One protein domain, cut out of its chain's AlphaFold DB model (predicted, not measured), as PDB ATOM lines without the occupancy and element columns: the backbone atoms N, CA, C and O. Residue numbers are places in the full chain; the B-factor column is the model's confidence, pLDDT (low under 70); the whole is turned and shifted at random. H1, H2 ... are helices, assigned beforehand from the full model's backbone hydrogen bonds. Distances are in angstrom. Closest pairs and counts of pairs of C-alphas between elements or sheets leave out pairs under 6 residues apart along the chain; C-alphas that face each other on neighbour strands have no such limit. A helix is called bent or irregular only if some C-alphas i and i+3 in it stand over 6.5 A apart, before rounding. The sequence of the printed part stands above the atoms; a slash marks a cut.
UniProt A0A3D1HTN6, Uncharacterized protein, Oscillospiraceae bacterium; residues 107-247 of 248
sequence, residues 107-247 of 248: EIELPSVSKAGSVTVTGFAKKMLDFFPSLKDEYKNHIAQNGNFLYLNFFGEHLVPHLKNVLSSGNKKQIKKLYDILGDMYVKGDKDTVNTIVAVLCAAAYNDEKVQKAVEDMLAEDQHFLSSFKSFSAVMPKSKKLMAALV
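AT A GLANCE: This is residues 107 to 247 of the 248 residues of an uncharacterized protein of Oscillospiraceae bacterium (UniProt A0A3D1HTN6). Two helices, H3 and H5, cross at the core of a compact helical domain, and H1, H4, H6, H7 and H8 pack round them. H2 sits farthest out, packed on H3 at one end, where the unnamed stretch 107 to 120 also lies. The printed part has 141 residues, with eight named helices, H1 to H8 in chain order, and no named strand: all helix. The radius of gyration of the C-alphas is 14.3 A, and the spans are 41 by 32 by 28 A.

IN THESE COORDINATES: The longest helix by residues, H3, is residues 151 to 168, 23.5 A, from C-alpha 151 at (-57.058, -29.775, -27.360), with a kink of 45 degrees near residue 158. H1 is 121 to 131, H2 135 to 146, H4 172 to 188, 23.9 A, H5 191 to 205, 21.1 A, H6 209 to 218, H7 223 to 238, 23.9 A, and H8 240 to 246, ending at (-49.138, -33.325, -31.879). H3 and H7 are only just irregular: C-alphas 157 and 160, and 234 and 237, are 6.8 A apart.

HOW THE PARTS SIT: H3 and H5 are the hubs, touching six helices each. They touch at a steep tilt of 50 degrees, closest C-alphas Val 160 and Ala 204, 5.3 A. H7 touches residues 198 to 202 of H5, about perpendicular, only just, at 71 degrees, closest C-alphas Cys 202 and Ser 233, 5.4 A. H1 to H4 form an up and down bundle, each running against the one before. H1, H2, H4, H5, H6 and H8 have every O i to N i+4 pair within hydrogen-bond range; H3 has 11 of 14, H7 9 of 12.

THE WHOLE: The C-alphas farthest apart, Glu 107 and Gln 223, are 42.2 A apart. The printed part has no cut, and the links between helices are tight. Mean pLDDT of the printed part is 89.1; residues 107, 114 to 118 and 146 to 147 are under 70.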
ATOM      1  N   GLU A 107     -70.226 -17.424 -32.754       63.59
ATOM      2  CA  GLU A 107     -70.946 -17.742 -31.502       63.59
ATOM      3  C   GLU A 107     -70.120 -18.566 -30.500       63.59
ATOM      4  O   GLU A 107     -70.512 -18.728 -29.345       63.59
ATOM      5  N   ILE A 108     -68.960 -19.084 -30.911       72.19
ATOM      6  CA  ILE A 108     -68.121 -19.929 -30.058       72.19
ATOM      7  C   ILE A 108     -67.322 -19.057 -29.088       72.19
ATOM      8  O   ILE A 108     -66.487 -18.235 -29.490       72.19
ATOM      9  N   GLU A 109     -67.555 -19.271 -27.793       81.19
ATOM     10  CA  GLU A 109     -66.829 -18.587 -26.729       81.19
ATOM     11  C   GLU A 109     -65.355 -19.011 -26.681       81.19
ATOM     12  O   GLU A 109     -64.991 -20.177 -26.846       81.19
ATOM     13  N   LEU A 110     -64.484 -18.034 -26.422       83.38
ATOM     14  CA  LEU A 110     -63.069 -18.286 -26.165       83.38
ATOM     15  C   LEU A 110     -62.892 -18.989 -24.810       83.38
ATOM     16  O   LEU A 110     -63.674 -18.758 -23.887       83.38
ATOM     17  N   PRO A 111     -61.832 -19.799 -24.644       82.00
ATOM     18  CA  PRO A 111     -61.613 -20.529 -23.407       82.00
ATOM     19  C   PRO A 111     -61.389 -19.561 -22.236       82.00
ATOM     20  O   PRO A 111     -60.819 -18.480 -22.395       82.00
ATOM     21  N   SER A 112     -61.809 -19.946 -21.033       77.62
ATOM     22  CA  SER A 112     -61.639 -19.147 -19.815       77.62
ATOM     23  C   SER A 112     -60.779 -19.870 -18.783       77.62
ATOM     24  O   SER A 112     -60.806 -21.097 -18.697       77.62
ATOM     25  N   VAL A 113     -60.058 -19.113 -17.952       72.88
ATOM     26  CA  VAL A 113     -59.351 -19.672 -16.789       72.88
ATOM     27  C   VAL A 113     -60.373 -19.994 -15.696       72.88
ATOM     28  O   VAL A 113     -61.277 -19.196 -15.440       72.88
ATOM     29  N   SER A 114     -60.245 -21.159 -15.056       62.62
ATOM     30  CA  SER A 114     -61.149 -21.558 -13.976       62.62
ATOM     31  C   SER A 114     -61.051 -20.584 -12.788       62.62
ATOM     32  O   SER A 114     -59.970 -20.104 -12.444       62.62
ATOM     33  N   LYS A 115     -62.183 -20.289 -12.132       57.12
ATOM     34  CA  LYS A 115     -62.204 -19.489 -10.889       57.12
ATOM     35  C   LYS A 115     -61.771 -20.295  -9.654       57.12
ATOM     36  O   LYS A 115     -61.564 -19.710  -8.599       57.12
ATOM     37  N   ALA A 116     -61.650 -21.619  -9.782       53.88
ATOM     38  CA  ALA A 116     -61.464 -22.564  -8.679       53.88
ATOM     39  C   ALA A 116     -59.987 -22.817  -8.302       53.88
ATOM     40  O   ALA A 116     -59.695 -23.721  -7.530       53.88
ATOM     41  N   GLY A 117     -59.049 -22.024  -8.829       52.72
ATOM     42  CA  GLY A 117     -57.648 -22.009  -8.393       52.72
ATOM     43  C   GLY A 117     -56.703 -22.971  -9.124       52.72
ATOM     44  O   GLY A 117     -55.517 -22.666  -9.195       52.72
ATOM     45  N   SER A 118     -57.199 -24.057  -9.730       61.66
ATOM     46  CA  SER A 118     -56.397 -24.932 -10.608       61.66
ATOM     47  C   SER A 118     -56.399 -24.426 -12.056       61.66
ATOM     48  O   SER A 118     -57.466 -24.142 -12.625       61.66
ATOM     49  N   VAL A 119     -55.214 -24.314 -12.667       77.81
ATOM     50  CA  VAL A 119     -55.090 -24.026 -14.104       77.81
ATOM     51  C   VAL A 119     -55.313 -25.326 -14.874       77.81
ATOM     52  O   VAL A 119     -54.498 -26.236 -14.800       77.81
ATOM     53  N   THR A 120     -56.420 -25.389 -15.612       87.12
ATOM     54  CA  THR A 120     -56.782 -26.533 -16.464       87.12
ATOM     55  C   THR A 120     -56.244 -26.367 -17.887       87.12
ATOM     56  O   THR A 120     -55.816 -25.276 -18.281       87.12
ATOM     57  N   VAL A 121     -56.360 -27.410 -18.716       87.38
ATOM     58  CA  VAL A 121     -55.959 -27.388 -20.136       87.38
ATOM     59  C   VAL A 121     -56.677 -26.274 -20.913       87.38
ATOM     60  O   VAL A 121     -56.093 -25.632 -21.786       87.38
ATOM     61  N   THR A 122     -57.922 -25.962 -20.553       87.50
ATOM     62  CA  THR A 122     -58.669 -24.818 -21.101       87.50
ATOM     63  C   THR A 122     -58.047 -23.483 -20.681       87.50
ATOM     64  O   THR A 122     -57.924 -22.563 -21.491       87.50
ATOM     65  N   GLY A 123     -57.584 -23.376 -19.432       89.31
ATOM     66  CA  GLY A 123     -56.805 -22.230 -18.961       89.31
ATOM     67  C   GLY A 123     -55.483 -22.079 -19.719       89.31
ATOM     68  O   GLY A 123     -55.134 -20.964 -20.116       89.31
ATOM     69  N   PHE A 124     -54.801 -23.192 -20.000       93.00
ATOM     70  CA  PHE A 124     -53.610 -23.213 -20.848       93.00
ATOM     71  C   PHE A 124     -53.907 -22.716 -22.263       93.00
ATOM     72  O   PHE A 124     -53.243 -21.789 -22.734       93.00
ATOM     73  N   ALA A 125     -54.952 -23.248 -22.906       93.44
ATOM     74  CA  ALA A 125     -55.395 -22.793 -24.220       93.44
ATOM     75  C   ALA A 125     -55.622 -21.277 -24.219       93.44
ATOM     76  O   ALA A 125     -55.069 -20.573 -25.060       93.44
ATOM     77  N   LYS A 126     -56.331 -20.739 -23.220       93.00
ATOM     78  CA  LYS A 126     -56.560 -19.293 -23.108       93.00
ATOM     79  C   LYS A 126     -55.264 -18.487 -23.040       93.00
ATOM     80  O   LYS A 126     -55.133 -17.498 -23.759       93.00
ATOM     81  N   LYS A 127     -54.295 -18.902 -22.221       94.44
ATOM     82  CA  LYS A 127     -52.995 -18.218 -22.127       94.44
ATOM     83  C   LYS A 127     -52.231 -18.254 -23.450       94.44
ATOM     84  O   LYS A 127     -51.626 -17.250 -23.820       94.44
ATOM     85  N   MET A 128     -52.307 -19.362 -24.183       96.25
ATOM     86  CA  MET A 128     -51.707 -19.472 -25.514       96.25
ATOM     87  C   MET A 128     -52.413 -18.594 -26.547       96.25
ATOM     88  O   MET A 128     -51.732 -17.940 -27.324       96.25
ATOM     89  N   LEU A 129     -53.744 -18.488 -26.515       95.69
ATOM     90  CA  LEU A 129     -54.500 -17.579 -27.388       95.69
ATOM     91  C   LEU A 129     -54.255 -16.096 -27.068       95.69
ATOM     92  O   LEU A 129     -54.350 -15.245 -27.946       95.69
ATOM     93  N   ASP A 130     -53.959 -15.757 -25.813       94.81
ATOM     94  CA  ASP A 130     -53.568 -14.392 -25.443       94.81
ATOM     95  C   ASP A 130     -52.148 -14.061 -25.915       94.81
ATOM     96  O   ASP A 130     -51.881 -12.931 -26.323       94.81
ATOM     97  N   PHE A 131     -51.247 -15.046 -25.883       96.00
ATOM     98  CA  PHE A 131     -49.876 -14.896 -26.366       96.00
ATOM     99  C   PHE A 131     -49.774 -14.937 -27.901       96.00
ATOM    100  O   PHE A 131     -48.967 -14.212 -28.483       96.00
ATOM    101  N   PHE A 132     -50.632 -15.725 -28.554       96.19
ATOM    102  CA  PHE A 132     -50.777 -15.841 -30.004       96.19
ATOM    103  C   PHE A 132     -52.207 -15.467 -30.428       96.19
ATOM    104  O   PHE A 132     -53.023 -16.352 -30.687       96.19
ATOM    105  N   PRO A 133     -52.540 -14.165 -30.522       93.94
ATOM    106  CA  PRO A 133     -53.897 -13.728 -30.845       93.94
ATOM    107  C   PRO A 133     -54.429 -14.229 -32.185       93.94
ATOM    108  O   PRO A 133     -55.646 -14.330 -32.314       93.94
ATOM    109  N   SER A 134     -53.544 -14.545 -33.141       92.62
ATOM    110  CA  SER A 134     -53.921 -15.161 -34.417       92.62
ATOM    111  C   SER A 134     -54.756 -16.413 -34.189       92.62
ATOM    112  O   SER A 134     -55.844 -16.475 -34.731       92.62
ATOM    113  N   LEU A 135     -54.336 -17.281 -33.255       94.75
ATOM    114  CA  LEU A 135     -54.931 -18.591 -32.963       94.75
ATOM    115  C   LEU A 135     -56.398 -18.573 -32.505       94.75
ATOM    116  O   LEU A 135     -57.007 -19.632 -32.335       94.75
ATOM    117  N   LYS A 136     -56.965 -17.398 -32.214       93.62
ATOM    118  CA  LYS A 136     -58.341 -17.272 -31.714       93.62
ATOM    119  C   LYS A 136     -59.362 -17.696 -32.764       93.62
ATOM    120  O   LYS A 136     -60.351 -18.337 -32.407       93.62
ATOM    121  N   ASP A 137     -59.112 -17.368 -34.026       90.56
ATOM    122  CA  ASP A 137     -60.010 -17.740 -35.117       90.56
ATOM    123  C   ASP A 137     -59.871 -19.230 -35.443       90.56
ATOM    124  O   ASP A 137     -60.875 -19.917 -35.634       90.56
ATOM    125  N   GLU A 138     -58.655 -19.777 -35.407       91.38
ATOM    126  CA  GLU A 138     -58.406 -21.213 -35.539       91.38
ATOM    127  C   GLU A 138     -59.074 -21.996 -34.411       91.38
ATOM    128  O   GLU A 138     -59.669 -23.033 -34.676       91.38
ATOM    129  N   TYR A 139     -59.050 -21.498 -33.170       91.19
ATOM    130  CA  TYR A 139     -59.728 -22.144 -32.040       91.19
ATOM    131  C   TYR A 139     -61.236 -22.247 -32.277       91.19
ATOM    132  O   TYR A 139     -61.827 -23.321 -32.145       91.19
ATOM    133  N   LYS A 140     -61.856 -21.134 -32.682       88.31
ATOM    134  CA  LYS A 140     -63.286 -21.092 -33.008       88.31
ATOM    135  C   LYS A 140     -63.613 -22.028 -34.165       88.31
ATOM    136  O   LYS A 140     -64.553 -22.810 -34.075       88.31
ATOM    137  N   ASN A 141     -62.809 -22.002 -35.226       85.19
ATOM    138  CA  ASN A 141     -62.987 -22.886 -36.373       85.19
ATOM    139  C   ASN A 141     -62.811 -24.360 -35.999       85.19
ATOM    140  O   ASN A 141     -63.581 -25.189 -36.475       85.19
ATOM    141  N   HIS A 142     -61.858 -24.686 -35.127       84.75
ATOM    142  CA  HIS A 142     -61.626 -26.047 -34.658       84.75
ATOM    143  C   HIS A 142     -62.850 -26.593 -33.920       84.75
ATOM    144  O   HIS A 142     -63.315 -27.685 -34.228       84.75
ATOM    145  N   ILE A 143     -63.433 -25.814 -33.004       80.88
ATOM    146  CA  ILE A 143     -64.665 -26.218 -32.311       80.88
ATOM    147  C   ILE A 143     -65.848 -26.267 -33.283       80.88
ATOM    148  O   ILE A 143     -66.624 -27.215 -33.238       80.88
ATOM    149  N   ALA A 144     -65.973 -25.306 -34.203       75.06
ATOM    150  CA  ALA A 144     -67.046 -25.312 -35.199       75.06
ATOM    151  C   ALA A 144     -66.993 -26.551 -36.109       75.06
ATOM    152  O   ALA A 144     -68.030 -27.051 -36.543       75.06
ATOM    153  N   GLN A 145     -65.787 -27.033 -36.420       74.44
ATOM    154  CA  GLN A 145     -65.564 -28.209 -37.261       74.44
ATOM    155  C   GLN A 145     -65.719 -29.521 -36.493       74.44
ATOM    156  O   GLN A 145     -66.229 -30.489 -37.057       74.44
ATOM    157  N   ASN A 146     -65.301 -29.551 -35.228       65.94
ATOM    158  CA  ASN A 146     -65.179 -30.789 -34.460       65.94
ATOM    159  C   ASN A 146     -66.293 -30.956 -33.415       65.94
ATOM    160  O   ASN A 146     -66.382 -32.001 -32.781       65.94
ATOM    161  N   GLY A 147     -67.129 -29.938 -33.202       66.31
ATOM    162  CA  GLY A 147     -68.193 -29.905 -32.193       66.31
ATOM    163  C   GLY A 147     -67.700 -29.718 -30.752       66.31
ATOM    164  O   GLY A 147     -68.485 -29.332 -29.891       66.31
ATOM    165  N   ASN A 148     -66.414 -29.953 -30.476       73.12
ATOM    166  CA  ASN A 148     -65.801 -29.784 -29.161       73.12
ATOM    167  C   ASN A 148     -64.316 -29.393 -29.285       73.12
ATOM    168  O   ASN A 148     -63.720 -29.456 -30.364       73.12
ATOM    169  N   PHE A 149     -63.706 -28.984 -28.174       82.94
ATOM    170  CA  PHE A 149     -62.299 -28.597 -28.126       82.94
ATOM    171  C   PHE A 149     -61.377 -29.817 -27.984       82.94
ATOM    172  O   PHE A 149     -61.043 -30.242 -26.876       82.94
ATOM    173  N   LEU A 150     -60.921 -30.362 -29.118       83.88
ATOM    174  CA  LEU A 150     -59.958 -31.469 -29.152       83.88
ATOM    175  C   LEU A 150     -58.538 -30.934 -28.960       83.88
ATOM    176  O   LEU A 150     -57.758 -30.801 -29.905       83.88
ATOM    177  N   TYR A 151     -58.219 -30.589 -27.715       87.56
ATOM    178  CA  TYR A 151     -57.058 -29.775 -27.360       87.56
ATOM    179  C   TYR A 151     -55.725 -30.290 -27.926       87.56
ATOM    180  O   TYR A 151     -54.968 -29.488 -28.460       87.56
ATOM    181  N   LEU A 152     -55.438 -31.600 -27.895       89.62
ATOM    182  CA  LEU A 152     -54.187 -32.130 -28.464       89.62
ATOM    183  C   LEU A 152     -54.104 -31.918 -29.977       89.62
ATOM    184  O   LEU A 152     -53.055 -31.516 -30.471       89.62
ATOM    185  N   ASN A 153     -55.198 -32.142 -30.705       87.12
ATOM    186  CA  ASN A 153     -55.222 -31.944 -32.152       87.12
ATOM    187  C   ASN A 153     -55.086 -30.460 -32.485       87.12
ATOM    188  O   ASN A 153     -54.254 -30.097 -33.309       87.12
ATOM    189  N   PHE A 154     -55.839 -29.603 -31.789       92.88
ATOM    190  CA  PHE A 154     -55.723 -28.156 -31.943       92.88
ATOM    191  C   PHE A 154     -54.293 -27.675 -31.671       92.88
ATOM    192  O   PHE A 154     -53.729 -26.905 -32.449       92.88
ATOM    193  N   PHE A 155     -53.676 -28.143 -30.583       96.31
ATOM    194  CA  PHE A 155     -52.314 -27.751 -30.252       96.31
ATOM    195  C   PHE A 155     -51.306 -28.270 -31.273       96.31
ATOM    196  O   PHE A 155     -50.429 -27.508 -31.666       96.31
ATOM    197  N   GLY A 156     -51.434 -29.509 -31.745       93.25
ATOM    198  CA  GLY A 156     -50.572 -30.046 -32.797       93.25
ATOM    199  C   GLY A 156     -50.674 -29.276 -34.112       93.25
ATOM    200  O   GLY A 156     -49.659 -28.915 -34.698       93.25
ATOM    201  N   GLU A 157     -51.897 -28.989 -34.556       93.56
ATOM    202  CA  GLU A 157     -52.168 -28.334 -35.843       93.56
ATOM    203  C   GLU A 157     -51.801 -26.850 -35.830       93.56
ATOM    204  O   GLU A 157     -51.293 -26.329 -36.824       93.56
ATOM    205  N   HIS A 158     -52.028 -26.164 -34.708       95.50
ATOM    206  CA  HIS A 158     -51.946 -24.708 -34.660       95.50
ATOM    207  C   HIS A 158     -50.904 -24.181 -33.674       95.50
ATOM    208  O   HIS A 158     -50.129 -23.290 -34.026       95.50
ATOM    209  N   LEU A 159     -50.829 -24.713 -32.453       97.12
ATOM    210  CA  LEU A 159     -49.932 -24.170 -31.424       97.12
ATOM    211  C   LEU A 159     -48.465 -24.582 -31.629       97.12
ATOM    212  O   LEU A 159     -47.579 -23.733 -31.546       97.12
ATOM    213  N   VAL A 160     -48.195 -25.859 -31.910       97.75
ATOM    214  CA  VAL A 160     -46.838 -26.406 -32.082       97.75
ATOM    215  C   VAL A 160     -46.038 -25.632 -33.144       97.75
ATOM    216  O   VAL A 160     -44.914 -25.224 -32.833       97.75
ATOM    217  N   PRO A 161     -46.581 -25.319 -34.341       96.12
ATOM    218  CA  PRO A 161     -45.881 -24.481 -35.319       96.12
ATOM    219  C   PRO A 161     -45.525 -23.084 -34.791       96.12
ATOM    220  O   PRO A 161     -44.421 -22.588 -35.022       96.12
ATOM    221  N   HIS A 162     -46.425 -22.449 -34.033       96.69
ATOM    222  CA  HIS A 162     -46.177 -21.127 -33.452       96.69
ATOM    223  C   HIS A 162     -45.075 -21.171 -32.388       96.69
ATOM    224  O   HIS A 162     -44.212 -20.291 -32.357       96.69
ATOM    225  N   LEU A 163     -45.048 -22.218 -31.557       96.69
ATOM    226  CA  LEU A 163     -43.975 -22.427 -30.584       96.69
ATOM    227  C   LEU A 163     -42.627 -22.645 -31.271       96.69
ATOM    228  O   LEU A 163     -41.657 -21.980 -30.902       96.69
ATOM    229  N   LYS A 164     -42.572 -23.492 -32.309       95.88
ATOM    230  CA  LYS A 164     -41.362 -23.689 -33.127       95.88
ATOM    231  C   LYS A 164     -40.841 -22.362 -33.675       95.88
ATOM    232  O   LYS A 164     -39.651 -22.073 -33.552       95.88
ATOM    233  N   ASN A 165     -41.720 -21.516 -34.211       95.12
ATOM    234  CA  ASN A 165     -41.341 -20.201 -34.732       95.12
ATOM    235  C   ASN A 165     -40.751 -19.291 -33.644       95.12
ATOM    236  O   ASN A 165     -39.711 -18.670 -33.857       95.12
ATOM    237  N   VAL A 166     -41.362 -19.239 -32.455       96.00
ATOM    238  CA  VAL A 166     -40.838 -18.430 -31.340       96.00
ATOM    239  C   VAL A 166     -39.475 -18.935 -30.878       96.00
ATOM    240  O   VAL A 166     -38.541 -18.141 -30.760       96.00
ATOM    241  N   LEU A 167     -39.344 -20.242 -30.658       95.56
ATOM    242  CA  LEU A 167     -38.123 -20.864 -30.142       95.56
ATOM    243  C   LEU A 167     -36.967 -20.770 -31.149       95.56
ATOM    244  O   LEU A 167     -35.830 -20.498 -30.771       95.56
ATOM    245  N   SER A 168     -37.257 -20.898 -32.445       93.19
ATOM    246  CA  SER A 168     -36.253 -20.798 -33.511       93.19
ATOM    247  C   SER A 168     -35.890 -19.357 -33.903       93.19
ATOM    248  O   SER A 168     -34.838 -19.156 -34.523       93.19
ATOM    249  N   SER A 169     -36.699 -18.359 -33.516       90.88
ATOM    250  CA  SER A 169     -36.470 -16.936 -33.834       90.88
ATOM    251  C   SER A 169     -35.225 -16.337 -33.170       90.88
ATOM    252  O   SER A 169     -34.717 -15.314 -33.625       90.88
ATOM    253  N   GLY A 170     -34.751 -16.926 -32.064       81.25
ATOM    254  CA  GLY A 170     -33.675 -16.362 -31.242       81.25
ATOM    255  C   GLY A 170     -34.064 -15.092 -30.468       81.25
ATOM    256  O   GLY A 170     -33.215 -14.483 -29.810       81.25
ATOM    257  N   ASN A 171     -35.337 -14.678 -30.499       92.25
ATOM    258  CA  ASN A 171     -35.822 -13.517 -29.760       92.25
ATOM    259  C   ASN A 171     -35.947 -13.836 -28.262       92.25
ATOM    260  O   ASN A 171     -37.003 -14.243 -27.772       92.25
ATOM    261  N   LYS A 172     -34.869 -13.579 -27.512       92.06
ATOM    262  CA  LYS A 172     -34.785 -13.849 -26.065       92.06
ATOM    263  C   LYS A 172     -35.928 -13.233 -25.254       92.06
ATOM    264  O   LYS A 172     -36.378 -13.837 -24.288       92.06
ATOM    265  N   LYS A 173     -36.427 -12.050 -25.636       94.19
ATOM    266  CA  LYS A 173     -37.537 -11.390 -24.923       94.19
ATOM    267  C   LYS A 173     -38.849 -12.152 -25.107       94.19
ATOM    268  O   LYS A 173     -39.623 -12.262 -24.161       94.19
ATOM    269  N   GLN A 174     -39.105 -12.656 -26.311       94.50
ATOM    270  CA  GLN A 174     -40.311 -13.427 -26.603       94.50
ATOM    271  C   GLN A 174     -40.237 -14.835 -26.001       94.50
ATOM    272  O   GLN A 174     -41.211 -15.271 -25.398       94.50
ATOM    273  N   ILE A 175     -39.071 -15.484 -26.080       95.25
ATOM    274  CA  ILE A 175     -38.808 -16.778 -25.431       95.25
ATOM    275  C   ILE A 175     -38.976 -16.659 -23.911       95.25
ATOM    276  O   ILE A 175     -39.660 -17.480 -23.315       95.25
ATOM    277  N   LYS A 176     -38.454 -15.594 -23.286       94.88
ATOM    278  CA  LYS A 176     -38.642 -15.357 -21.848       94.88
ATOM    279  C   LYS A 176     -40.114 -15.187 -21.466       94.88
ATOM    280  O   LYS A 176     -40.563 -15.804 -20.517       94.88
ATOM    281  N   LYS A 177     -40.889 -14.409 -22.227       96.31
ATOM    282  CA  LYS A 177     -42.334 -14.282 -21.968       96.31
ATOM    283  C   LYS A 177     -43.075 -15.611 -22.114       96.31
ATOM    284  O   LYS A 177     -44.008 -15.866 -21.359       96.31
ATOM    285  N   LEU A 178     -42.689 -16.427 -23.097       96.75
ATOM    286  CA  LEU A 178     -43.241 -17.767 -23.267       96.75
ATOM    287  C   LEU A 178     -42.908 -18.635 -22.048       96.75
ATOM    288  O   LEU A 178     -43.813 -19.246 -21.491       96.75
ATOM    289  N   TYR A 179     -41.652 -18.623 -21.592       96.19
ATOM    290  CA  TYR A 179     -41.231 -19.295 -20.364       96.19
ATOM    291  C   TYR A 179     -42.035 -18.846 -19.145       96.19
ATOM    292  O   TYR A 179     -42.586 -19.694 -18.459       96.19
ATOM    293  N   ASP A 180     -42.166 -17.538 -18.911       95.88
ATOM    294  CA  ASP A 180     -42.884 -17.009 -17.744       95.88
ATOM    295  C   ASP A 180     -44.333 -17.533 -17.697       95.88
ATOM    296  O   ASP A 180     -44.853 -17.855 -16.631       95.88
ATOM    297  N   ILE A 181     -44.982 -17.667 -18.861       94.94
ATOM    298  CA  ILE A 181     -46.327 -18.242 -18.976       94.94
ATOM    299  C   ILE A 181     -46.300 -19.755 -18.726       94.94
ATOM    300  O   ILE A 181     -47.078 -20.252 -17.913       94.94
ATOM    301  N   LEU A 182     -45.439 -20.495 -19.433       95.75
ATOM    302  CA  LEU A 182     -45.383 -21.957 -19.352       95.75
ATOM    303  C   LEU A 182     -44.959 -22.441 -17.963       95.75
ATOM    304  O   LEU A 182     -45.567 -23.373 -17.457       95.75
ATOM    305  N   GLY A 183     -43.975 -21.794 -17.340       93.94
ATOM    306  CA  GLY A 183     -43.504 -22.099 -15.990       93.94
ATOM    307  C   GLY A 183     -44.579 -21.854 -14.933       93.94
ATOM    308  O   GLY A 183     -44.826 -22.723 -14.102       93.94
ATOM    309  N   ASP A 184     -45.304 -20.729 -15.007       92.56
ATOM    310  CA  ASP A 184     -46.413 -20.449 -14.080       92.56
ATOM    311  C   ASP A 184     -47.497 -21.536 -14.144       92.56
ATOM    312  O   ASP A 184     -47.973 -22.018 -13.115       92.56
ATOM    313  N   MET A 185     -47.849 -21.971 -15.356       91.06
ATOM    314  CA  MET A 185     -48.839 -23.031 -15.557       91.06
ATOM    315  C   MET A 185     -48.295 -24.431 -15.282       91.06
ATOM    316  O   MET A 185     -49.066 -25.298 -14.899       91.06
ATOM    317  N   TYR A 186     -46.995 -24.667 -15.443       91.75
ATOM    318  CA  TYR A 186     -46.364 -25.926 -15.057       91.75
ATOM    319  C   TYR A 186     -46.391 -26.109 -13.530       91.75
ATOM    320  O   TYR A 186     -46.589 -27.215 -13.039       91.75
ATOM    321  N   VAL A 187     -46.262 -25.017 -12.769       90.38
ATOM    322  CA  VAL A 187     -46.320 -25.044 -11.298       90.38
ATOM    323  C   VAL A 187     -47.757 -25.097 -10.769       90.38
ATOM    324  O   VAL A 187     -48.027 -25.789  -9.791       90.38
ATOM    325  N   LYS A 188     -48.682 -24.344 -11.377       87.62
ATOM    326  CA  LYS A 188     -50.070 -24.191 -10.887       87.62
ATOM    327  C   LYS A 188     -51.090 -25.084 -11.593       87.62
ATOM    328  O   LYS A 188     -52.269 -25.067 -11.234       87.62
ATOM    329  N   GLY A 189     -50.666 -25.771 -12.646       86.38
ATOM    330  CA  GLY A 189     -51.525 -26.613 -13.459       86.38
ATOM    331  C   GLY A 189     -51.886 -27.909 -12.759       86.38
ATOM    332  O   GLY A 189     -51.105 -28.450 -11.976       86.38
ATOM    333  N   ASP A 190     -53.065 -28.436 -13.077       84.88
ATOM    334  CA  ASP A 190     -53.343 -29.839 -12.794       84.88
ATOM    335  C   ASP A 190     -52.424 -30.761 -13.616       84.88
ATOM    336  O   ASP A 190     -51.723 -30.348 -14.548       84.88
ATOM    337  N   LYS A 191     -52.424 -32.046 -13.257       84.12
ATOM    338  CA  LYS A 191     -51.587 -33.063 -13.898       84.12
ATOM    339  C   LYS A 191     -51.766 -33.086 -15.421       84.12
ATOM    340  O   LYS A 191     -50.778 -33.220 -16.143       84.12
ATOM    341  N   ASP A 192     -52.992 -32.925 -15.912       84.19
ATOM    342  CA  ASP A 192     -53.288 -32.951 -17.346       84.19
ATOM    343  C   ASP A 192     -52.734 -31.725 -18.068       84.19
ATOM    344  O   ASP A 192     -52.167 -31.842 -19.157       84.19
ATOM    345  N   THR A 193     -52.813 -30.559 -17.439       88.50
ATOM    346  CA  THR A 193     -52.236 -29.311 -17.943       88.50
ATOM    347  C   THR A 193     -50.722 -29.402 -18.015       88.50
ATOM    348  O   THR A 193     -50.141 -29.114 -19.063       88.50
ATOM    349  N   VAL A 194     -50.087 -29.875 -16.943       88.81
ATOM    350  CA  VAL A 194     -48.636 -30.082 -16.877       88.81
ATOM    351  C   VAL A 194     -48.176 -31.053 -17.965       88.81
ATOM    352  O   VAL A 194     -47.278 -30.730 -18.747       88.81
ATOM    353  N   ASN A 195     -48.835 -32.209 -18.081       89.38
ATOM    354  CA  ASN A 195     -48.520 -33.205 -19.106       89.38
ATOM    355  C   ASN A 195     -48.716 -32.652 -20.521       89.38
ATOM    356  O   ASN A 195     -47.892 -32.900 -21.401       89.38
ATOM    357  N   THR A 196     -49.778 -31.876 -20.745       92.88
ATOM    358  CA  THR A 196     -50.070 -31.266 -22.047       92.88
ATOM    359  C   THR A 196     -49.016 -30.230 -22.427       92.88
ATOM    360  O   THR A 196     -48.537 -30.245 -23.560       92.88
ATOM    361  N   ILE A 197     -48.599 -29.372 -21.491       95.31
ATOM    362  CA  ILE A 197     -47.527 -28.389 -21.710       95.31
ATOM    363  C   ILE A 197     -46.231 -29.098 -22.121       95.31
ATOM    364  O   ILE A 197     -45.620 -28.733 -23.128       95.31
ATOM    365  N   VAL A 198     -45.833 -30.134 -21.373       95.75
ATOM    366  CA  VAL A 198     -44.623 -30.911 -21.670       95.75
ATOM    367  C   VAL A 198     -44.738 -31.587 -23.037       95.75
ATOM    368  O   VAL A 198     -43.807 -31.500 -23.837       95.75
ATOM    369  N   ALA A 199     -45.879 -32.209 -23.346       94.44
ATOM    370  CA  ALA A 199     -46.093 -32.897 -24.616       94.44
ATOM    371  C   ALA A 199     -46.041 -31.946 -25.820       94.44
ATOM    372  O   ALA A 199     -45.407 -32.262 -26.824       94.44
ATOM    373  N   VAL A 200     -46.657 -30.768 -25.713       96.88
ATOM    374  CA  VAL A 200     -46.643 -29.745 -26.767       96.88
ATOM    375  C   VAL A 200     -45.228 -29.194 -26.989       96.88
ATOM    376  O   VAL A 200     -44.814 -29.024 -28.137       96.88
ATOM    377  N   LEU A 201     -44.446 -28.969 -25.925       97.06
ATOM    378  CA  LEU A 201     -43.036 -28.574 -26.050       97.06
ATOM    379  C   LEU A 201     -42.180 -29.672 -26.690       97.06
ATOM    380  O   LEU A 201     -41.370 -29.380 -27.568       97.06
ATOM    381  N   CYS A 202     -42.376 -30.932 -26.295       96.44
ATOM    382  CA  CYS A 202     -41.676 -32.069 -26.898       96.44
ATOM    383  C   CYS A 202     -42.025 -32.211 -28.384       96.44
ATOM    384  O   CYS A 202     -41.136 -32.432 -29.198       96.44
ATOM    385  N   ALA A 203     -43.289 -32.003 -28.762       96.81
ATOM    386  CA  ALA A 203     -43.712 -31.983 -30.160       96.81
ATOM    387  C   ALA A 203     -43.053 -30.846 -30.957       96.81
ATOM    388  O   ALA A 203     -42.656 -31.036 -32.108       96.81
ATOM    389  N   ALA A 204     -42.898 -29.668 -30.344       97.06
ATOM    390  CA  ALA A 204     -42.176 -28.553 -30.950       97.06
ATOM    391  C   ALA A 204     -40.679 -28.859 -31.132       97.06
ATOM    392  O   ALA A 204     -40.103 -28.470 -32.141       97.06
ATOM    393  N   ALA A 205     -40.052 -29.582 -30.210       96.50
ATOM    394  CA  ALA A 205     -38.647 -29.980 -30.316       96.50
ATOM    395  C   ALA A 205     -38.415 -31.250 -31.160       96.50
ATOM    396  O   ALA A 205     -37.274 -31.581 -31.482       96.50
ATOM    397  N   TYR A 206     -39.473 -31.986 -31.511       95.62
ATOM    398  CA  TYR A 206     -39.350 -33.280 -32.173       95.62
ATOM    399  C   TYR A 206     -38.663 -33.162 -33.541       95.62
ATOM    400  O   TYR A 206     -39.131 -32.432 -34.418       95.62
ATOM    401  N   ASN A 207     -37.570 -33.917 -33.713       92.44
ATOM    402  CA  ASN A 207     -36.689 -33.899 -34.887       92.44
ATOM    403  C   ASN A 207     -36.160 -32.497 -35.265       92.44
ATOM    404  O   ASN A 207     -35.833 -32.259 -36.426       92.44
ATOM    405  N   ASP A 208     -36.055 -31.575 -34.302       94.50
ATOM    406  CA  ASP A 208     -35.510 -30.229 -34.504       94.50
ATOM    407  C   ASP A 208     -34.514 -29.882 -33.385       94.50
ATOM    408  O   ASP A 208     -34.881 -29.377 -32.323       94.50
ATOM    409  N   GLU A 209     -33.226 -30.144 -33.631       93.56
ATOM    410  CA  GLU A 209     -32.149 -29.917 -32.654       93.56
ATOM    411  C   GLU A 209     -32.035 -28.448 -32.220       93.56
ATOM    412  O   GLU A 209     -31.669 -28.153 -31.078       93.56
ATOM    413  N   LYS A 210     -32.360 -27.503 -33.113       93.94
ATOM    414  CA  LYS A 210     -32.287 -26.071 -32.809       93.94
ATOM    415  C   LYS A 210     -33.389 -25.686 -31.829       93.94
ATOM    416  O   LYS A 210     -33.117 -24.979 -30.857       93.94
ATOM    417  N   VAL A 211     -34.616 -26.145 -32.073       95.75
ATOM    418  CA  VAL A 211     -35.739 -25.917 -31.156       95.75
ATOM    419  C   VAL A 211     -35.518 -26.669 -29.849       95.75
ATOM    420  O   VAL A 211     -35.718 -26.077 -28.791       95.75
ATOM    421  N   GLN A 212     -35.022 -27.908 -29.892       95.75
ATOM    422  CA  GLN A 212     -34.679 -28.664 -28.688       95.75
ATOM    423  C   GLN A 212     -33.694 -27.894 -27.804       95.75
ATOM    424  O   GLN A 212     -33.972 -27.678 -26.626       95.75
ATOM    425  N   LYS A 213     -32.585 -27.405 -28.373       95.12
ATOM    426  CA  LYS A 213     -31.610 -26.609 -27.622       95.12
ATOM    427  C   LYS A 213     -32.218 -25.320 -27.068       95.12
ATOM    428  O   LYS A 213     -31.956 -24.975 -25.923       95.12
ATOM    429  N   ALA A 214     -33.063 -24.633 -27.840       95.81
ATOM    430  CA  ALA A 214     -33.742 -23.428 -27.369       95.81
ATOM    431  C   ALA A 214     -34.679 -23.707 -26.179       95.81
ATOM    432  O   ALA A 214     -34.756 -22.884 -25.271       95.81
ATOM    433  N   VAL A 215     -35.363 -24.858 -26.161       96.19
ATOM    434  CA  VAL A 215     -36.173 -25.291 -25.010       96.19
ATOM    435  C   VAL A 215     -35.281 -25.619 -23.814       96.19
ATOM    436  O   VAL A 215     -35.574 -25.169 -22.711       96.19
ATOM    437  N   GLU A 216     -34.182 -26.349 -24.012       95.81
ATOM    438  CA  GLU A 216     -33.246 -26.667 -22.925       95.81
ATOM    439  C   GLU A 216     -32.628 -25.404 -22.306       95.81
ATOM    440  O   GLU A 216     -32.599 -25.283 -21.083       95.81
ATOM    441  N   ASP A 217     -32.214 -24.438 -23.131       95.25
ATOM    442  CA  ASP A 217     -31.685 -23.145 -22.682       95.25
ATOM    443  C   ASP A 217     -32.761 -22.321 -21.951       95.25
ATOM    444  O   ASP A 217     -32.482 -21.688 -20.934       95.25
ATOM    445  N   MET A 218     -34.005 -22.339 -22.449       95.31
ATOM    446  CA  MET A 218     -35.145 -21.664 -21.820       95.31
ATOM    447  C   MET A 218     -35.461 -22.236 -20.432       95.31
ATOM    448  O   MET A 218     -35.842 -21.483 -19.541       95.31
ATOM    449  N   LEU A 219     -35.306 -23.551 -20.249       95.94
ATOM    450  CA  LEU A 219     -35.625 -24.270 -19.011       95.94
ATOM    451  C   LEU A 219     -34.407 -24.479 -18.092       95.94
ATOM    452  O   LEU A 219     -34.538 -25.128 -17.059       95.94
ATOM    453  N   ALA A 220     -33.227 -23.952 -18.429       93.25
ATOM    454  CA  ALA A 220     -31.977 -24.248 -17.721       93.25
ATOM    455  C   ALA A 220     -32.014 -23.922 -16.212       93.25
ATOM    456  O   ALA A 220     -31.366 -24.602 -15.412       93.25
ATOM    457  N   GLU A 221     -32.786 -22.906 -15.819       91.69
ATOM    458  CA  GLU A 221     -32.943 -22.482 -14.421       91.69
ATOM    459  C   GLU A 221     -34.038 -23.266 -13.663       91.69
ATOM    460  O   GLU A 221     -34.065 -23.230 -12.435       91.69
ATOM    461  N   ASP A 222     -34.892 -24.026 -14.361       93.56
ATOM    462  CA  ASP A 222     -35.944 -24.873 -13.779       93.56
ATOM    463  C   ASP A 222     -35.641 -26.357 -14.030       93.56
ATOM    464  O   ASP A 222     -36.077 -26.978 -15.004       93.56
ATOM    465  N   GLN A 223     -34.879 -26.947 -13.109       91.94
ATOM    466  CA  GLN A 223     -34.430 -28.338 -13.216       91.94
ATOM    467  C   GLN A 223     -35.587 -29.347 -13.240       91.94
ATOM    468  O   GLN A 223     -35.467 -30.395 -13.879       91.94
ATOM    469  N   HIS A 224     -36.709 -29.051 -12.577       92.56
ATOM    470  CA  HIS A 224     -37.861 -29.951 -12.566       92.56
ATOM    471  C   HIS A 224     -38.553 -29.966 -13.923       92.56
ATOM    472  O   HIS A 224     -38.810 -31.043 -14.466       92.56
ATOM    473  N   PHE A 225     -38.811 -28.791 -14.495       95.81
ATOM    474  CA  PHE A 225     -39.434 -28.699 -15.807       95.81
ATOM    475  C   PHE A 225     -38.503 -29.239 -16.905       95.81
ATOM    476  O   PHE A 225     -38.927 -30.040 -17.743       95.81
ATOM    477  N   LEU A 226     -37.208 -28.911 -16.848       95.25
ATOM    478  CA  LEU A 226     -36.205 -29.447 -17.772       95.25
ATOM    479  C   LEU A 226     -36.126 -30.981 -17.719       95.25
ATOM    480  O   LEU A 226     -36.082 -31.635 -18.764       95.25
ATOM    481  N   SER A 227     -36.127 -31.567 -16.519       90.38
ATOM    482  CA  SER A 227     -36.098 -33.025 -16.339       90.38
ATOM    483  C   SER A 227     -37.346 -33.697 -16.916       90.38
ATOM    484  O   SER A 227     -37.232 -34.697 -17.633       90.38
ATOM    485  N   SER A 228     -38.529 -33.118 -16.682       92.00
ATOM    486  CA  SER A 228     -39.787 -33.598 -17.266       92.00
ATOM    487  C   SER A 228     -39.758 -33.543 -18.792       92.00
ATOM    488  O   SER A 228     -40.101 -34.530 -19.443       92.00
ATOM    489  N   PHE A 229     -39.274 -32.440 -19.374       94.44
ATOM    490  CA  PHE A 229     -39.107 -32.302 -20.822       94.44
ATOM    491  C   PHE A 229     -38.161 -33.362 -21.405       94.44
ATOM    492  O   PHE A 229     -38.522 -34.041 -22.369       94.44
ATOM    493  N   LYS A 230     -36.977 -33.559 -20.811       91.12
ATOM    494  CA  LYS A 230     -35.991 -34.547 -21.285       91.12
ATOM    495  C   LYS A 230     -36.522 -35.973 -21.195       91.12
ATOM    496  O   LYS A 230     -36.416 -36.740 -22.153       91.12
ATOM    497  N   SER A 231     -37.135 -36.309 -20.064       89.81
ATOM    498  CA  SER A 231     -37.713 -37.634 -19.832       89.81
ATOM    499  C   SER A 231     -38.842 -37.919 -20.819       89.81
ATOM    500  O   SER A 231     -38.884 -38.987 -21.433       89.81
ATOM    501  N   PHE A 232     -39.735 -36.949 -21.026       90.19
ATOM    502  CA  PHE A 232     -40.869 -37.117 -21.925       90.19
ATOM    503  C   PHE A 232     -40.458 -37.121 -23.400       90.19
ATOM    504  O   PHE A 232     -41.005 -37.911 -24.165       90.19
ATOM    505  N   SER A 233     -39.447 -36.343 -23.798       90.00
ATOM    506  CA  SER A 233     -38.912 -36.344 -25.171       90.00
ATOM    507  C   SER A 233     -38.425 -37.728 -25.614       90.00
ATOM    508  O   SER A 233     -38.572 -38.090 -26.779       90.00
ATOM    509  N   ALA A 234     -37.910 -38.549 -24.691       87.56
ATOM    510  CA  ALA A 234     -37.497 -39.926 -24.983       87.56
ATOM    511  C   ALA A 234     -38.674 -40.920 -25.091       87.56
ATOM    512  O   ALA A 234     -38.546 -41.989 -25.699       87.56
ATOM    513  N   VAL A 235     -39.819 -40.601 -24.480       88.25
ATOM    514  CA  VAL A 235     -40.991 -41.489 -24.394       88.25
ATOM    515  C   VAL A 235     -42.045 -41.140 -25.442       88.25
ATOM    516  O   VAL A 235     -42.634 -42.048 -26.030       88.25
ATOM    517  N   MET A 236     -42.255 -39.854 -25.727       89.25
ATOM    518  CA  MET A 236     -43.265 -39.360 -26.665       89.25
ATOM    519  C   MET A 236     -43.212 -40.050 -28.041       89.25
ATOM    520  O   MET A 236     -44.276 -40.479 -28.491       89.25
ATOM    521  N   PRO A 237     -42.039 -40.272 -28.677       91.75
ATOM    522  CA  PRO A 237     -41.967 -40.931 -29.984       91.75
ATOM    523  C   PRO A 237     -42.516 -42.363 -29.999       91.75
ATOM    524  O   PRO A 237     -42.879 -42.881 -31.051       91.75
ATOM    525  N   LYS A 238     -42.600 -43.015 -28.832       90.38
ATOM    526  CA  LYS A 238     -43.158 -44.368 -28.687       90.38
ATOM    527  C   LYS A 238     -44.689 -44.358 -28.629       90.38
ATOM    528  O   LYS A 238     -45.317 -45.396 -28.836       90.38
ATOM    529  N   SER A 239     -45.303 -43.206 -28.360       87.69
ATOM    530  CA  SER A 239     -46.754 -43.050 -28.297       87.69
ATOM    531  C   SER A 239     -47.318 -42.689 -29.668       87.69
ATOM    532  O   SER A 239     -47.347 -41.523 -30.056       87.69
ATOM    533  N   LYS A 240     -47.833 -43.693 -30.392       82.00
ATOM    534  CA  LYS A 240     -48.490 -43.487 -31.698       82.00
ATOM    535  C   LYS A 240     -49.577 -42.408 -31.638       82.00
ATOM    536  O   LYS A 240     -49.674 -41.595 -32.550       82.00
ATOM    537  N   LYS A 241     -50.344 -42.370 -30.543       79.12
ATOM    538  CA  LYS A 241     -51.407 -41.384 -30.316       79.12
ATOM    539  C   LYS A 241     -50.861 -39.960 -30.221       79.12
ATOM    540  O   LYS A 241     -51.335 -39.082 -30.933       79.12
ATOM    541  N   LEU A 242     -49.869 -39.724 -29.358       83.94
ATOM    542  CA  LEU A 242     -49.303 -38.379 -29.186       83.94
ATOM    543  C   LEU A 242     -48.603 -37.907 -30.455       83.94
ATOM    544  O   LEU A 242     -48.748 -36.748 -30.825       83.94
ATOM    545  N   MET A 243     -47.909 -38.812 -31.145       90.56
ATOM    546  CA  MET A 243     -47.295 -38.510 -32.433       90.56
ATOM    547  C   MET A 243     -48.347 -38.105 -33.469       90.56
ATOM    548  O   MET A 243     -48.218 -37.047 -34.070       90.56
ATOM    549  N   ALA A 244     -49.431 -38.872 -33.611       83.31
ATOM    550  CA  ALA A 244     -50.504 -38.547 -34.552       83.31
ATOM    551  C   ALA A 244     -51.246 -37.242 -34.211       83.31
ATOM    552  O   ALA A 244     -51.721 -36.547 -35.113       83.31
ATOM    553  N   ALA A 245     -51.378 -36.911 -32.924       82.12
ATOM    554  CA  ALA A 245     -52.095 -35.721 -32.475       82.12
ATOM    555  C   ALA A 245     -51.240 -34.446 -32.546       82.12
ATOM    556  O   ALA A 245     -51.735 -33.421 -33.003       82.12
ATOM    557  N   LEU A 246     -49.974 -34.507 -32.118       89.31
ATOM    558  CA  LEU A 246     -49.138 -33.325 -31.879       89.31
ATOM    559  C   LEU A 246     -48.057 -33.082 -32.936       89.31
ATOM    560  O   LEU A 246     -47.577 -31.956 -33.052       89.31
ATOM    561  N   VAL A 247     -47.656 -34.108 -33.689       90.44
ATOM    562  CA  VAL A 247     -46.642 -33.985 -34.743       90.44
ATOM    563  C   VAL A 247     -47.358 -34.036 -36.088       90.44
ATOM    564  O   VAL A 247     -47.696 -35.110 -36.586       90.44
TER     565      VAL A 247